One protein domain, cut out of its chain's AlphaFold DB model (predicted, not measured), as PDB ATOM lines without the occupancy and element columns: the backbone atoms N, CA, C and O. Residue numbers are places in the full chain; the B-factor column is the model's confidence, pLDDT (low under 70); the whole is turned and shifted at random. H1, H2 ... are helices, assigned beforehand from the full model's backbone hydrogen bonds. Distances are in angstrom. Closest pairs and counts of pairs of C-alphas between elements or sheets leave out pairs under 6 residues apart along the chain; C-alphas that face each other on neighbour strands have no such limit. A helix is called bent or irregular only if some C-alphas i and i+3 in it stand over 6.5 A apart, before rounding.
ATOM      1  N   GLY A 131     -45.037  18.002 -22.079       95.00
ATOM      2  CA  GLY A 131     -44.383  16.721 -21.799       95.00
ATOM      3  C   GLY A 131     -43.543  16.207 -22.970       95.00
ATOM      4  O   GLY A 131     -42.420  15.763 -22.767       95.00
ATOM      5  N   GLU A 132     -44.030  16.353 -24.206       96.50
ATOM      6  CA  GLU A 132     -43.243  16.026 -25.405       96.50
ATOM      7  C   GLU A 132     -41.976  16.882 -25.514       96.50
ATOM      8  O   GLU A 132     -40.929  16.364 -25.896       96.50
ATOM      9  N   LYS A 133     -42.045  18.172 -25.155       96.06
ATOM     10  CA  LYS A 133     -40.870  19.056 -25.139       96.06
ATOM     11  C   LYS A 133     -39.822  18.600 -24.130       96.06
ATOM     12  O   LYS A 133     -38.658  18.521 -24.495       96.06
ATOM     13  N   VAL A 134     -40.236  18.253 -22.908       96.31
ATOM     14  CA  VAL A 134     -39.317  17.747 -21.874       96.31
ATOM     15  C   VAL A 134     -38.619  16.468 -22.344       96.31
ATOM     16  O   VAL A 134     -37.404  16.346 -22.221       96.31
ATOM     17  N   ILE A 135     -39.366  15.538 -22.945       95.56
ATOM     18  CA  ILE A 135     -38.807  14.291 -23.485       95.56
ATOM     19  C   ILE A 135     -37.850  14.569 -24.653       95.56
ATOM     20  O   ILE A 135     -36.783  13.963 -24.741       95.56
ATOM     21  N   HIS A 136     -38.212  15.486 -25.549       94.75
ATOM     22  CA  HIS A 136     -37.364  15.893 -26.667       94.75
ATOM     23  C   HIS A 136     -36.058  16.545 -26.195       94.75
ATOM     24  O   HIS A 136     -34.994  16.245 -26.736       94.75
ATOM     25  N   GLU A 137     -36.128  17.435 -25.203       93.94
ATOM     26  CA  GLU A 137     -34.953  18.069 -24.605       93.94
ATOM     27  C   GLU A 137     -34.039  17.024 -23.973       93.94
ATOM     28  O   GLU A 137     -32.863  16.997 -24.319       93.94
ATOM     29  N   TRP A 138     -34.590  16.094 -23.187       94.06
ATOM     30  CA  TRP A 138     -33.829  14.971 -22.633       94.06
ATOM     31  C   TRP A 138     -33.129  14.147 -23.723       94.06
ATOM     32  O   TRP A 138     -31.923  13.915 -23.658       94.06
ATOM     33  N   ALA A 139     -33.848  13.766 -24.783       91.69
ATOM     34  CA  ALA A 139     -33.277  12.996 -25.891       91.69
ATOM     35  C   ALA A 139     -32.132  13.741 -26.603       91.69
ATOM     36  O   ALA A 139     -31.251  13.114 -27.192       91.69
ATOM     37  N   ARG A 140     -32.146  15.076 -26.555       89.88
ATOM     38  CA  ARG A 140     -31.130  15.943 -27.150       89.88
ATOM     39  C   ARG A 140     -29.925  16.175 -26.230       89.88
ATOM     40  O   ARG A 140     -28.826  16.323 -26.756       89.88
ATOM     41  N   SER A 141     -30.115  16.285 -24.913       88.19
ATOM     42  CA  SER A 141     -29.055  16.672 -23.964       88.19
ATOM     43  C   SER A 141     -28.381  15.507 -23.255       88.19
ATOM     44  O   SER A 141     -27.185  15.575 -22.984       88.19
ATOM     45  N   ASP A 142     -29.130  14.457 -22.933       84.12
ATOM     46  CA  ASP A 142     -28.668  13.406 -22.022       84.12
ATOM     47  C   ASP A 142     -27.978  12.246 -22.754       84.12
ATOM     48  O   ASP A 142     -27.372  11.367 -22.138       84.12
ATOM     49  N   ILE A 143     -28.018  12.256 -24.087       81.94
ATOM     50  CA  ILE A 143     -27.348  11.272 -24.933       81.94
ATOM     51  C   ILE A 143     -25.940  11.762 -25.259       81.94
ATOM     52  O   ILE A 143     -25.754  12.795 -25.896       81.94
ATOM     53  N   LYS A 144     -24.940  10.987 -24.823       78.75
ATOM     54  CA  LYS A 144     -23.516  11.351 -24.927       78.75
ATOM     55  C   LYS A 144     -23.026  11.498 -26.368       78.75
ATOM     56  O   LYS A 144     -22.174  12.340 -26.636       78.75
ATOM     57  N   ASP A 145     -23.520  10.656 -27.273       84.94
ATOM     58  CA  ASP A 145     -23.151  10.700 -28.686       84.94
ATOM     59  C   ASP A 145     -24.001  11.744 -29.423       84.94
ATOM     60  O   ASP A 145     -25.230  11.654 -29.451       84.94
ATOM     61  N   PHE A 146     -23.339  12.744 -30.008       79.75
ATOM     62  CA  PHE A 146     -23.994  13.892 -30.635       79.75
ATOM     63  C   PHE A 146     -24.869  13.501 -31.832       79.75
ATOM     64  O   PHE A 146     -25.989  14.000 -31.959       79.75
ATOM     65  N   ASP A 147     -24.392  12.605 -32.698       78.38
ATOM     66  CA  ASP A 147     -25.136  12.191 -33.889       78.38
ATOM     67  C   ASP A 147     -26.368  11.375 -33.482       78.38
ATOM     68  O   ASP A 147     -27.476  11.594 -33.986       78.38
ATOM     69  N   MET A 148     -26.208  10.497 -32.489       84.44
ATOM     70  CA  MET A 148     -27.319   9.747 -31.913       84.44
ATOM     71  C   MET A 148     -28.324  10.652 -31.201       84.44
ATOM     72  O   MET A 148     -29.526  10.437 -31.358       84.44
ATOM     73  N   ALA A 149     -27.875  11.681 -30.479       86.12
ATOM     74  CA  ALA A 149     -28.751  12.642 -29.810       86.12
ATOM     75  C   ALA A 149     -29.691  13.340 -30.805       86.12
ATOM     76  O   ALA A 149     -30.887  13.483 -30.547       86.12
ATOM     77  N   TRP A 150     -29.203  13.699 -31.998       86.88
ATOM     78  CA  TRP A 150     -30.054  14.256 -33.054       86.88
ATOM     79  C   TRP A 150     -31.063  13.252 -33.608       86.88
ATOM     80  O   TRP A 150     -32.217  13.616 -33.849       86.88
ATOM     81  N   VAL A 151     -30.668  11.991 -33.799       89.31
ATOM     82  CA  VAL A 151     -31.599  10.937 -34.227       89.31
ATOM     83  C   VAL A 151     -32.688  10.725 -33.175       89.31
ATOM     84  O   VAL A 151     -33.866  10.681 -33.528       89.31
ATOM     85  N   ARG A 152     -32.331  10.670 -31.889       91.12
ATOM     86  CA  ARG A 152     -33.301  10.496 -30.798       91.12
ATOM     87  C   ARG A 152     -34.202  11.713 -30.625       91.12
ATOM     88  O   ARG A 152     -35.404  11.550 -30.458       91.12
ATOM     89  N   ALA A 153     -33.679  12.929 -30.772       92.12
ATOM     90  CA  ALA A 153     -34.502  14.135 -30.802       92.12
ATOM     91  C   ALA A 153     -35.524  14.096 -31.958       92.12
ATOM     92  O   ALA A 153     -36.696  14.425 -31.770       92.12
ATOM     93  N   ARG A 154     -35.128  13.614 -33.148       92.38
ATOM     94  CA  ARG A 154     -36.065  13.401 -34.271       92.38
ATOM     95  C   ARG A 154     -37.129  12.356 -33.942       92.38
ATOM     96  O   ARG A 154     -38.297  12.593 -34.229       92.38
ATOM     97  N   GLN A 155     -36.748  11.246 -33.315       93.38
ATOM     98  CA  GLN A 155     -37.692  10.224 -32.855       93.38
ATOM     99  C   GLN A 155     -38.686  10.787 -31.830       93.38
ATOM    100  O   GLN A 155     -39.889  10.593 -31.979       93.38
ATOM    101  N   ALA A 156     -38.211  11.566 -30.853       94.00
ATOM    102  CA  ALA A 156     -39.044  12.224 -29.844       94.00
ATOM    103  C   ALA A 156     -40.046  13.222 -30.454       94.00
ATOM    104  O   ALA A 156     -41.157  13.376 -29.948       94.00
ATOM    105  N   CYS A 157     -39.672  13.886 -31.554       94.00
ATOM    106  CA  CYS A 157     -40.582  14.737 -32.325       94.00
ATOM    107  C   CYS A 157     -41.708  13.951 -33.010       94.00
ATOM    108  O   CYS A 157     -42.769  14.527 -33.255       94.00
ATOM    109  N   ASP A 158     -41.479  12.688 -33.369       93.75
ATOM    110  CA  ASP A 158     -42.494  11.838 -33.992       93.75
ATOM    111  C   ASP A 158     -43.382  11.213 -32.923       93.75
ATOM    112  O   ASP A 158     -44.595  11.433 -32.925       93.75
ATOM    113  N   HIS A 159     -42.786  10.484 -31.981       94.12
ATOM    114  CA  HIS A 159     -43.483   9.924 -30.831       94.12
ATOM    115  C   HIS A 159     -42.487   9.487 -29.732       94.12
ATOM    116  O   HIS A 159     -41.517   8.797 -30.051       94.12
ATOM    117  N   PRO A 160     -42.726   9.785 -28.436       93.56
ATOM    118  CA  PRO A 160     -41.835   9.371 -27.341       93.56
ATOM    119  C   PRO A 160     -41.542   7.868 -27.271       93.56
ATOM    120  O   PRO A 160     -40.428   7.474 -26.943       93.56
ATOM    121  N   PHE A 161     -42.520   7.031 -27.632       90.75
ATOM    122  CA  PHE A 161     -42.368   5.568 -27.709       90.75
ATOM    123  C   PHE A 161     -41.131   5.109 -28.503       90.75
ATOM    124  O   PHE A 161     -40.504   4.123 -28.131       90.75
ATOM    125  N   LEU A 162     -40.708   5.850 -29.534       91.69
ATOM    126  CA  LEU A 162     -39.536   5.488 -30.343       91.69
ATOM    127  C   LEU A 162     -38.214   5.519 -29.556       91.69
ATOM    128  O   LEU A 162     -37.184   5.047 -30.039       91.69
ATOM    129  N   LEU A 163     -38.220   6.090 -28.350       91.19
ATOM    130  CA  LEU A 163     -37.074   6.106 -27.449       91.19
ATOM    131  C   LEU A 163     -36.997   4.862 -26.557       91.19
ATOM    132  O   LEU A 163     -35.965   4.657 -25.922       91.19
ATOM    133  N   MET A 164     -38.032   4.017 -26.506       86.56
ATOM    134  CA  MET A 164     -38.039   2.848 -25.617       86.56
ATOM    135  C   MET A 164     -36.858   1.915 -25.899       86.56
ATOM    136  O   MET A 164     -36.201   1.470 -24.963       86.56
ATOM    137  N   GLY A 165     -36.490   1.720 -27.169       83.38
ATOM    138  CA  GLY A 165     -35.320   0.915 -27.523       83.38
ATOM    139  C   GLY A 165     -33.997   1.447 -26.951       83.38
ATOM    140  O   GLY A 165     -33.177   0.662 -26.481       83.38
ATOM    141  N   VAL A 166     -33.777   2.772 -26.938       85.62
ATOM    142  CA  VAL A 166     -32.549   3.351 -26.349       85.62
ATOM    143  C   VAL A 166     -32.603   3.360 -24.822       85.62
ATOM    144  O   VAL A 166     -31.592   3.110 -24.175       85.62
ATOM    145  N   LEU A 167     -33.780   3.579 -24.238       85.25
ATOM    146  CA  LEU A 167     -33.981   3.501 -22.792       85.25
ATOM    147  C   LEU A 167     -33.707   2.085 -22.267       85.25
ATOM    148  O   LEU A 167     -32.990   1.936 -21.282       85.25
ATOM    149  N   GLY A 168     -34.172   1.050 -22.973       81.69
ATOM    150  CA  GLY A 168     -33.861  -0.343 -22.648       81.69
ATOM    151  C   GLY A 168     -32.358  -0.648 -22.690       81.69
ATOM    152  O   GLY A 168     -31.841  -1.328 -21.807       81.69
ATOM    153  N   GLN A 169     -31.626  -0.091 -23.662       82.44
ATOM    154  CA  GLN A 169     -30.161  -0.219 -23.718       82.44
ATOM    155  C   GLN A 169     -29.480   0.440 -22.511       82.44
ATOM    156  O   GLN A 169     -28.619  -0.180 -21.891       82.44
ATOM    157  N   ILE A 170     -29.900   1.654 -22.141       83.38
ATOM    158  CA  ILE A 170     -29.353   2.387 -20.988       83.38
ATOM    159  C   ILE A 170     -29.586   1.614 -19.682       83.38
ATOM    160  O   ILE A 170     -28.676   1.504 -18.865       83.38
ATOM    161  N   LEU A 171     -30.778   1.045 -19.487       80.06
ATOM    162  CA  LEU A 171     -31.088   0.236 -18.301       80.06
ATOM    163  C   LEU A 171     -30.222  -1.019 -18.224       80.06
ATOM    164  O   LEU A 171     -29.668  -1.330 -17.168       80.06
ATOM    165  N   LYS A 172     -30.033  -1.697 -19.360       82.00
ATOM    166  CA  LYS A 172     -29.174  -2.877 -19.442       82.00
ATOM    167  C   LYS A 172     -27.722  -2.555 -19.087       82.00
ATOM    168  O   LYS A 172     -27.082  -3.329 -18.380       82.00
ATOM    169  N   GLU A 173     -27.207  -1.406 -19.526       83.62
ATOM    170  CA  GLU A 173     -25.875  -0.915 -19.136       83.62
ATOM    171  C   GLU A 173     -25.768  -0.610 -17.634       83.62
ATOM    172  O   GLU A 173     -24.690  -0.735 -17.054       83.62
ATOM    173  N   GLN A 174     -26.880  -0.255 -16.988       82.00
ATOM    174  CA  GLN A 174     -26.973  -0.029 -15.542       82.00
ATOM    175  C   GLN A 174     -27.213  -1.316 -14.735       82.00
ATOM    176  O   GLN A 174     -27.307  -1.261 -13.510       82.00
ATOM    177  N   GLY A 175     -27.286  -2.477 -15.395       78.56
ATOM    178  CA  GLY A 175     -27.519  -3.770 -14.747       78.56
ATOM    179  C   GLY A 175     -28.978  -4.030 -14.363       78.56
ATOM    180  O   GLY A 175     -29.240  -4.936 -13.574       78.56
ATOM    181  N   LEU A 176     -29.921  -3.255 -14.907       75.56
ATOM    182  CA  LEU A 176     -31.358  -3.459 -14.737       75.56
ATOM    183  C   LEU A 176     -31.890  -4.289 -15.911       75.56
ATOM    184  O   LEU A 176     -31.801  -3.872 -17.067       75.56
ATOM    185  N   ASP A 177     -32.444  -5.465 -15.611       62.50
ATOM    186  CA  ASP A 177     -33.112  -6.313 -16.601       62.50
ATOM    187  C   ASP A 177     -34.577  -5.876 -16.711       62.50
ATOM    188  O   ASP A 177     -35.437  -6.293 -15.935       62.50
ATOM    189  N   ALA A 178     -34.839  -4.937 -17.616       60.88
ATOM    190  CA  ALA A 178     -36.185  -4.491 -17.934       60.88
ATOM    191  C   ALA A 178     -36.597  -5.092 -19.280       60.88
ATOM    192  O   ALA A 178     -35.919  -4.883 -20.290       60.88
ATOM    193  N   ASP A 179     -37.726  -5.801 -19.295       57.12
ATOM    194  CA  ASP A 179     -38.374  -6.273 -20.520       57.12
ATOM    195  C   ASP A 179     -38.986  -5.078 -21.265       57.12
ATOM    196  O   ASP A 179     -40.173  -4.758 -21.166       57.12
ATOM    197  N   VAL A 180     -38.121  -4.318 -21.934       58.25
ATOM    198  CA  VAL A 180     -38.504  -3.179 -22.761       58.25
ATOM    199  C   VAL A 180     -38.753  -3.692 -24.171       58.25
ATOM    200  O   VAL A 180     -37.888  -3.612 -25.044       58.25
ATOM    201  N   SER A 181     -39.945  -4.240 -24.391       54.38
ATOM    202  CA  SER A 181     -40.387  -4.604 -25.735       54.38
ATOM    203  C   SER A 181     -40.587  -3.346 -26.591       54.38
ATOM    204  O   SER A 181     -41.396  -2.468 -26.279       54.38
ATOM    205  N   SER A 182     -39.824  -3.263 -27.684       51.50
ATOM    206  CA  SER A 182     -40.061  -2.349 -28.808       51.50
ATOM    207  C   SER A 182     -41.114  -2.879 -29.786       51.50
ATOM    208  O   SER A 182     -41.464  -2.176 -30.731       51.50
ATOM    209  N   ASP A 183     -41.619  -4.099 -29.579       52.66
ATOM    210  CA  ASP A 183     -42.528  -4.739 -30.519       52.66
ATOM    211  C   ASP A 183     -43.958  -4.259 -30.288       52.66
ATOM    212  O   ASP A 183     -44.613  -4.581 -29.295       52.66
ATOM    213  N   ALA A 184     -44.481  -3.528 -31.275       48.78
ATOM    214  CA  ALA A 184     -45.844  -3.005 -31.267       48.78
ATOM    215  C   ALA A 184     -46.930  -4.099 -31.128       48.78
ATOM    216  O   ALA A 184     -48.073  -3.810 -30.767       48.78
ATOM    217  N   VAL A 185     -46.576  -5.359 -31.410       48.25
ATOM    218  CA  VAL A 185     -47.485  -6.512 -31.476       48.25
ATOM    219  C   VAL A 185     -47.878  -7.043 -30.089       48.25
ATOM    220  O   VAL A 185     -48.999  -7.524 -29.933       48.25
ATOM    221  N   ASP A 186     -47.044  -6.875 -29.056       49.09
ATOM    222  CA  ASP A 186     -47.325  -7.359 -27.686       49.09
ATOM    223  C   ASP A 186     -48.191  -6.376 -26.853       49.09
ATOM    224  O   ASP A 186     -48.509  -6.573 -25.680       49.09
ATOM    225  N   MET A 187     -48.623  -5.267 -27.467       51.25
ATOM    226  CA  MET A 187     -49.043  -4.057 -26.749       51.25
ATOM    227  C   MET A 187     -50.536  -3.946 -26.394       51.25
ATOM    228  O   MET A 187     -50.915  -3.066 -25.614       51.25
ATOM    229  N   TYR A 188     -51.404  -4.821 -26.912       44.97
ATOM    230  CA  TYR A 188     -52.856  -4.748 -26.663       44.97
ATOM    231  C   TYR A 188     -53.273  -5.187 -25.250       44.97
ATOM    232  O   TYR A 188     -54.401  -4.921 -24.837       44.97
ATOM    233  N   GLY A 189     -52.375  -5.817 -24.483       46.34
ATOM    234  CA  GLY A 189     -52.716  -6.390 -23.182       46.34
ATOM    235  C   GLY A 189     -52.886  -5.384 -22.040       46.34
ATOM    236  O   GLY A 189     -53.634  -5.672 -21.107       46.34
ATOM    237  N   ARG A 190     -52.200  -4.223 -22.064       50.25
ATOM    238  CA  ARG A 190     -52.135  -3.351 -20.867       50.25
ATOM    239  C   ARG A 190     -52.307  -1.846 -21.038       50.25
ATOM    240  O   ARG A 190     -52.459  -1.210 -20.005       50.25
ATOM    241  N   GLY A 191     -52.343  -1.266 -22.246       50.53
ATOM    242  CA  GLY A 191     -52.801   0.122 -22.524       50.53
ATOM    243  C   GLY A 191     -52.147   1.292 -21.754       50.53
ATOM    244  O   GLY A 191     -52.435   2.457 -22.028       50.53
ATOM    245  N   LEU A 192     -51.278   1.004 -20.797       59.66
ATOM    246  CA  LEU A 192     -50.568   1.926 -19.938       59.66
ATOM    247  C   LEU A 192     -49.171   2.106 -20.535       59.66
ATOM    248  O   LEU A 192     -48.649   1.205 -21.194       59.66
ATOM    249  N   GLY A 193     -48.591   3.295 -20.364       67.31
ATOM    250  CA  GLY A 193     -47.178   3.510 -20.684       67.31
ATOM    251  C   GLY A 193     -46.272   2.522 -19.929       67.31
ATOM    252  O   GLY A 193     -46.772   1.748 -19.107       67.31
ATOM    253  N   PRO A 194     -44.952   2.539 -20.180       77.25
ATOM    254  CA  PRO A 194     -44.020   1.752 -19.384       77.25
ATOM    255  C   PRO A 194     -44.212   2.043 -17.893       77.25
ATOM    256  O   PRO A 194     -44.693   3.121 -17.518       77.25
ATOM    257  N   ASP A 195     -43.812   1.092 -17.053       78.25
ATOM    258  CA  ASP A 195     -43.656   1.366 -15.630       78.25
ATOM    259  C   ASP A 195     -42.779   2.627 -15.473       78.25
ATOM    260  O   ASP A 195     -41.701   2.686 -16.076       78.25
ATOM    261  N   PRO A 196     -43.231   3.666 -14.742       83.44
ATOM    262  CA  PRO A 196     -42.441   4.871 -14.542       83.44
ATOM    263  C   PRO A 196     -41.024   4.597 -14.027       83.44
ATOM    264  O   PRO A 196     -40.127   5.359 -14.368       83.44
ATOM    265  N   GLU A 197     -40.790   3.518 -13.274       82.12
ATOM    266  CA  GLU A 197     -39.462   3.169 -12.745       82.12
ATOM    267  C   GLU A 197     -38.446   2.784 -13.834       82.12
ATOM    268  O   GLU A 197     -37.241   2.927 -13.639       82.12
ATOM    269  N   VAL A 198     -38.922   2.376 -15.014       79.88
ATOM    270  CA  VAL A 198     -38.095   2.093 -16.202       79.88
ATOM    271  C   VAL A 198     -37.559   3.396 -16.816       79.88
ATOM    272  O   VAL A 198     -36.614   3.389 -17.603       79.88
ATOM    273  N   LEU A 199     -38.144   4.545 -16.476       85.81
ATOM    274  CA  LEU A 199     -37.744   5.833 -17.024       85.81
ATOM    275  C   LEU A 199     -36.775   6.581 -16.095       85.81
ATOM    276  O   LEU A 199     -36.890   6.507 -14.867       85.81
ATOM    277  N   PRO A 200     -35.872   7.402 -16.669       87.75
ATOM    278  CA  PRO A 200     -35.124   8.402 -15.921       87.75
ATOM    279  C   PRO A 200     -36.045   9.248 -15.038       87.75
ATOM    280  O   PRO A 200     -37.159   9.578 -15.448       87.75
ATOM    281  N   ILE A 201     -35.569   9.646 -13.854       89.00
ATOM    282  CA  ILE A 201     -36.355  10.346 -12.815       89.00
ATOM    283  C   ILE A 201     -37.136  11.548 -13.377       89.00
ATOM    284  O   ILE A 201     -38.303  11.756 -13.053       89.00
ATOM    285  N   ASN A 202     -36.517  12.326 -14.264       90.06
ATOM    286  CA  ASN A 202     -37.122  13.496 -14.902       90.06
ATOM    287  C   ASN A 202     -38.219  13.155 -15.934       90.06
ATOM    288  O   ASN A 202     -39.018  14.025 -16.282       90.06
ATOM    289  N   LEU A 203     -38.270  11.914 -16.422       92.12
ATOM    290  CA  LEU A 203     -39.235  11.428 -17.409       92.12
ATOM    291  C   LEU A 203     -40.380  10.609 -16.805       92.12
ATOM    292  O   LEU A 203     -41.429  10.496 -17.439       92.12
ATOM    293  N   GLN A 204     -40.228  10.090 -15.583       91.00
ATOM    294  CA  GLN A 204     -41.255   9.290 -14.896       91.00
ATOM    295  C   GLN A 204     -42.643   9.957 -14.856       91.00
ATOM    296  O   GLN A 204     -43.629   9.277 -15.155       91.00
ATOM    297  N   PRO A 205     -42.777  11.283 -14.603       93.25
ATOM    298  CA  PRO A 205     -44.081  11.954 -14.630       93.25
ATOM    299  C   PRO A 205     -44.788  11.885 -15.993       93.25
ATOM    300  O   PRO A 205     -46.003  12.060 -16.083       93.25
ATOM    301  N   PHE A 206     -44.032  11.626 -17.061       92.50
ATOM    302  CA  PHE A 206     -44.495  11.580 -18.441       92.50
ATOM    303  C   PHE A 206     -44.592  10.156 -18.999       92.50
ATOM    304  O   PHE A 206     -44.799  10.001 -20.201       92.50
ATOM    305  N   ALA A 207     -44.510   9.116 -18.158       88.06
ATOM    306  CA  ALA A 207     -44.532   7.715 -18.590       88.06
ATOM    307  C   ALA A 207     -45.688   7.377 -19.544       88.06
ATOM    308  O   ALA A 207     -45.508   6.687 -20.543       88.06
ATOM    309  N   ARG A 208     -46.873   7.961 -19.322       88.12
ATOM    310  CA  ARG A 208     -48.041   7.768 -20.199       88.12
ATOM    311  C   ARG A 208     -47.805   8.194 -21.655       88.12
ATOM    312  O   ARG A 208     -48.443   7.633 -22.537       88.12
ATOM    313  N   LEU A 209     -46.909   9.150 -21.913       91.25
ATOM    314  CA  LEU A 209     -46.600   9.638 -23.265       91.25
ATOM    315  C   LEU A 209     -45.769   8.638 -24.082       91.25
ATOM    316  O   LEU A 209     -45.744   8.715 -25.307       91.25
ATOM    317  N   PHE A 210     -45.106   7.691 -23.417       88.88
ATOM    318  CA  PHE A 210     -44.364   6.612 -24.066       88.88
ATOM    319  C   PHE A 210     -45.264   5.436 -24.463       88.88
ATOM    320  O   PHE A 210     -44.803   4.527 -25.137       88.88
ATOM    321  N   GLY A 211     -46.546   5.431 -24.086       82.88
ATOM    322  CA  GLY A 211     -47.474   4.367 -24.476       82.88
ATOM    323  C   GLY A 211     -47.962   4.505 -25.920       82.88
ATOM    324  O   GLY A 211     -48.237   5.606 -26.381       82.88
TER     325      GLY A 211
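This is residues 131 to 211 of the 328 residues of an uncharacterized protein of Suillus luteus UH-Slu-Lm8-n1 (UniProt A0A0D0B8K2). H1 and H2 lie side by side as a hairpin, and H3 turns back from the end of H2, the two making a V; the short H5 packs on the first residues of H3 and near the start of H1, close to the point of that V. A loosely formed, low-confidence stretch with the short H4 lies away from the other helices and makes one end of the longest axis, opposite the end where H2 begins. The printed part has 81 residues with five named helices, H1 to H5 in order along the chain, and no named strand; the class is all helix. It is compact, with a radius of gyration of the C-alphas of 12.0 A and spans of 35 by 27 by 23 A.

H1 covers residues 131 to 141, 15.5 A from first to last C-alpha, and begins at C-alpha 131, (-44.383, 16.721, -21.799). H2, residues 146 to 158, measures 18.9 A. H3, residues 160 to 173, is the longest helix with 14 residues and 20.7 A; it begins at C-alpha 160, (-41.835, 9.371, -27.341). It is irregular, but only just: C-alphas 162 and 165 are 6.8 A apart. H4, residues 184 to 189, is irregular, with C-alphas 185 and 188 7.4 A apart. H5, residues 204 to 210, is irregular too, with C-alphas 205 and 208 8.0 A apart; it ends at C-alpha 210, (-44.364, 6.612, -24.066).

H1 and H3 are the hubs, each touching three helices. H1 and H2 touch as a helical hairpin at a shallow tilt of 12 degrees, opposite ways; their closest C-alphas, of Arg 140 and Ala 149, are 4.9 A apart. H2 and H3, also a helical hairpin, touch at a steep tilt of 41 degrees, opposite ways, with residues 152 to 156 of H2 and 162 to 163 of H3 alone; the closest C-alphas, of Gln 155 and Leu 162, are 5.7 A apart. H1 and H3 only just touch, with 3 pairs of C-alphas within 8 A, the closest being Ile 135 and Pro 160 at 6.9 A. H5 touches residues 160 to 164 of H3 at a steep tilt of 55 degrees, opposite ways; the closest C-alphas, of Phe 161 and Phe 210, are 4.3 A apart. H1 and H5 only just touch, with 3 pairs of C-alphas within 8 A, about perpendicular at 79 degrees; the closest C-alphas are those of Gly 131 and Phe 206, 6.1 A apart. H2 and H5 are apart, and H4 touches no helix. Each O i to N i+4 pair is within hydrogen-bond range in H1 and H2, against 7 of 10 in H3, 0 of 2 in H4 and 0 of 3 in H5; O i to N i+3 pairs within range are 0 of 3 in H4 and 3 of 4 in H5.

The two C-alphas farthest apart, of Phe 146 and Gly 189, are 35.9 A apart. The printed part has no cut; the link from H4 to H5, residues 190 to 203, is long. The mean pLDDT of the printed part is 80.5, and residues 177 to 193 are under 70.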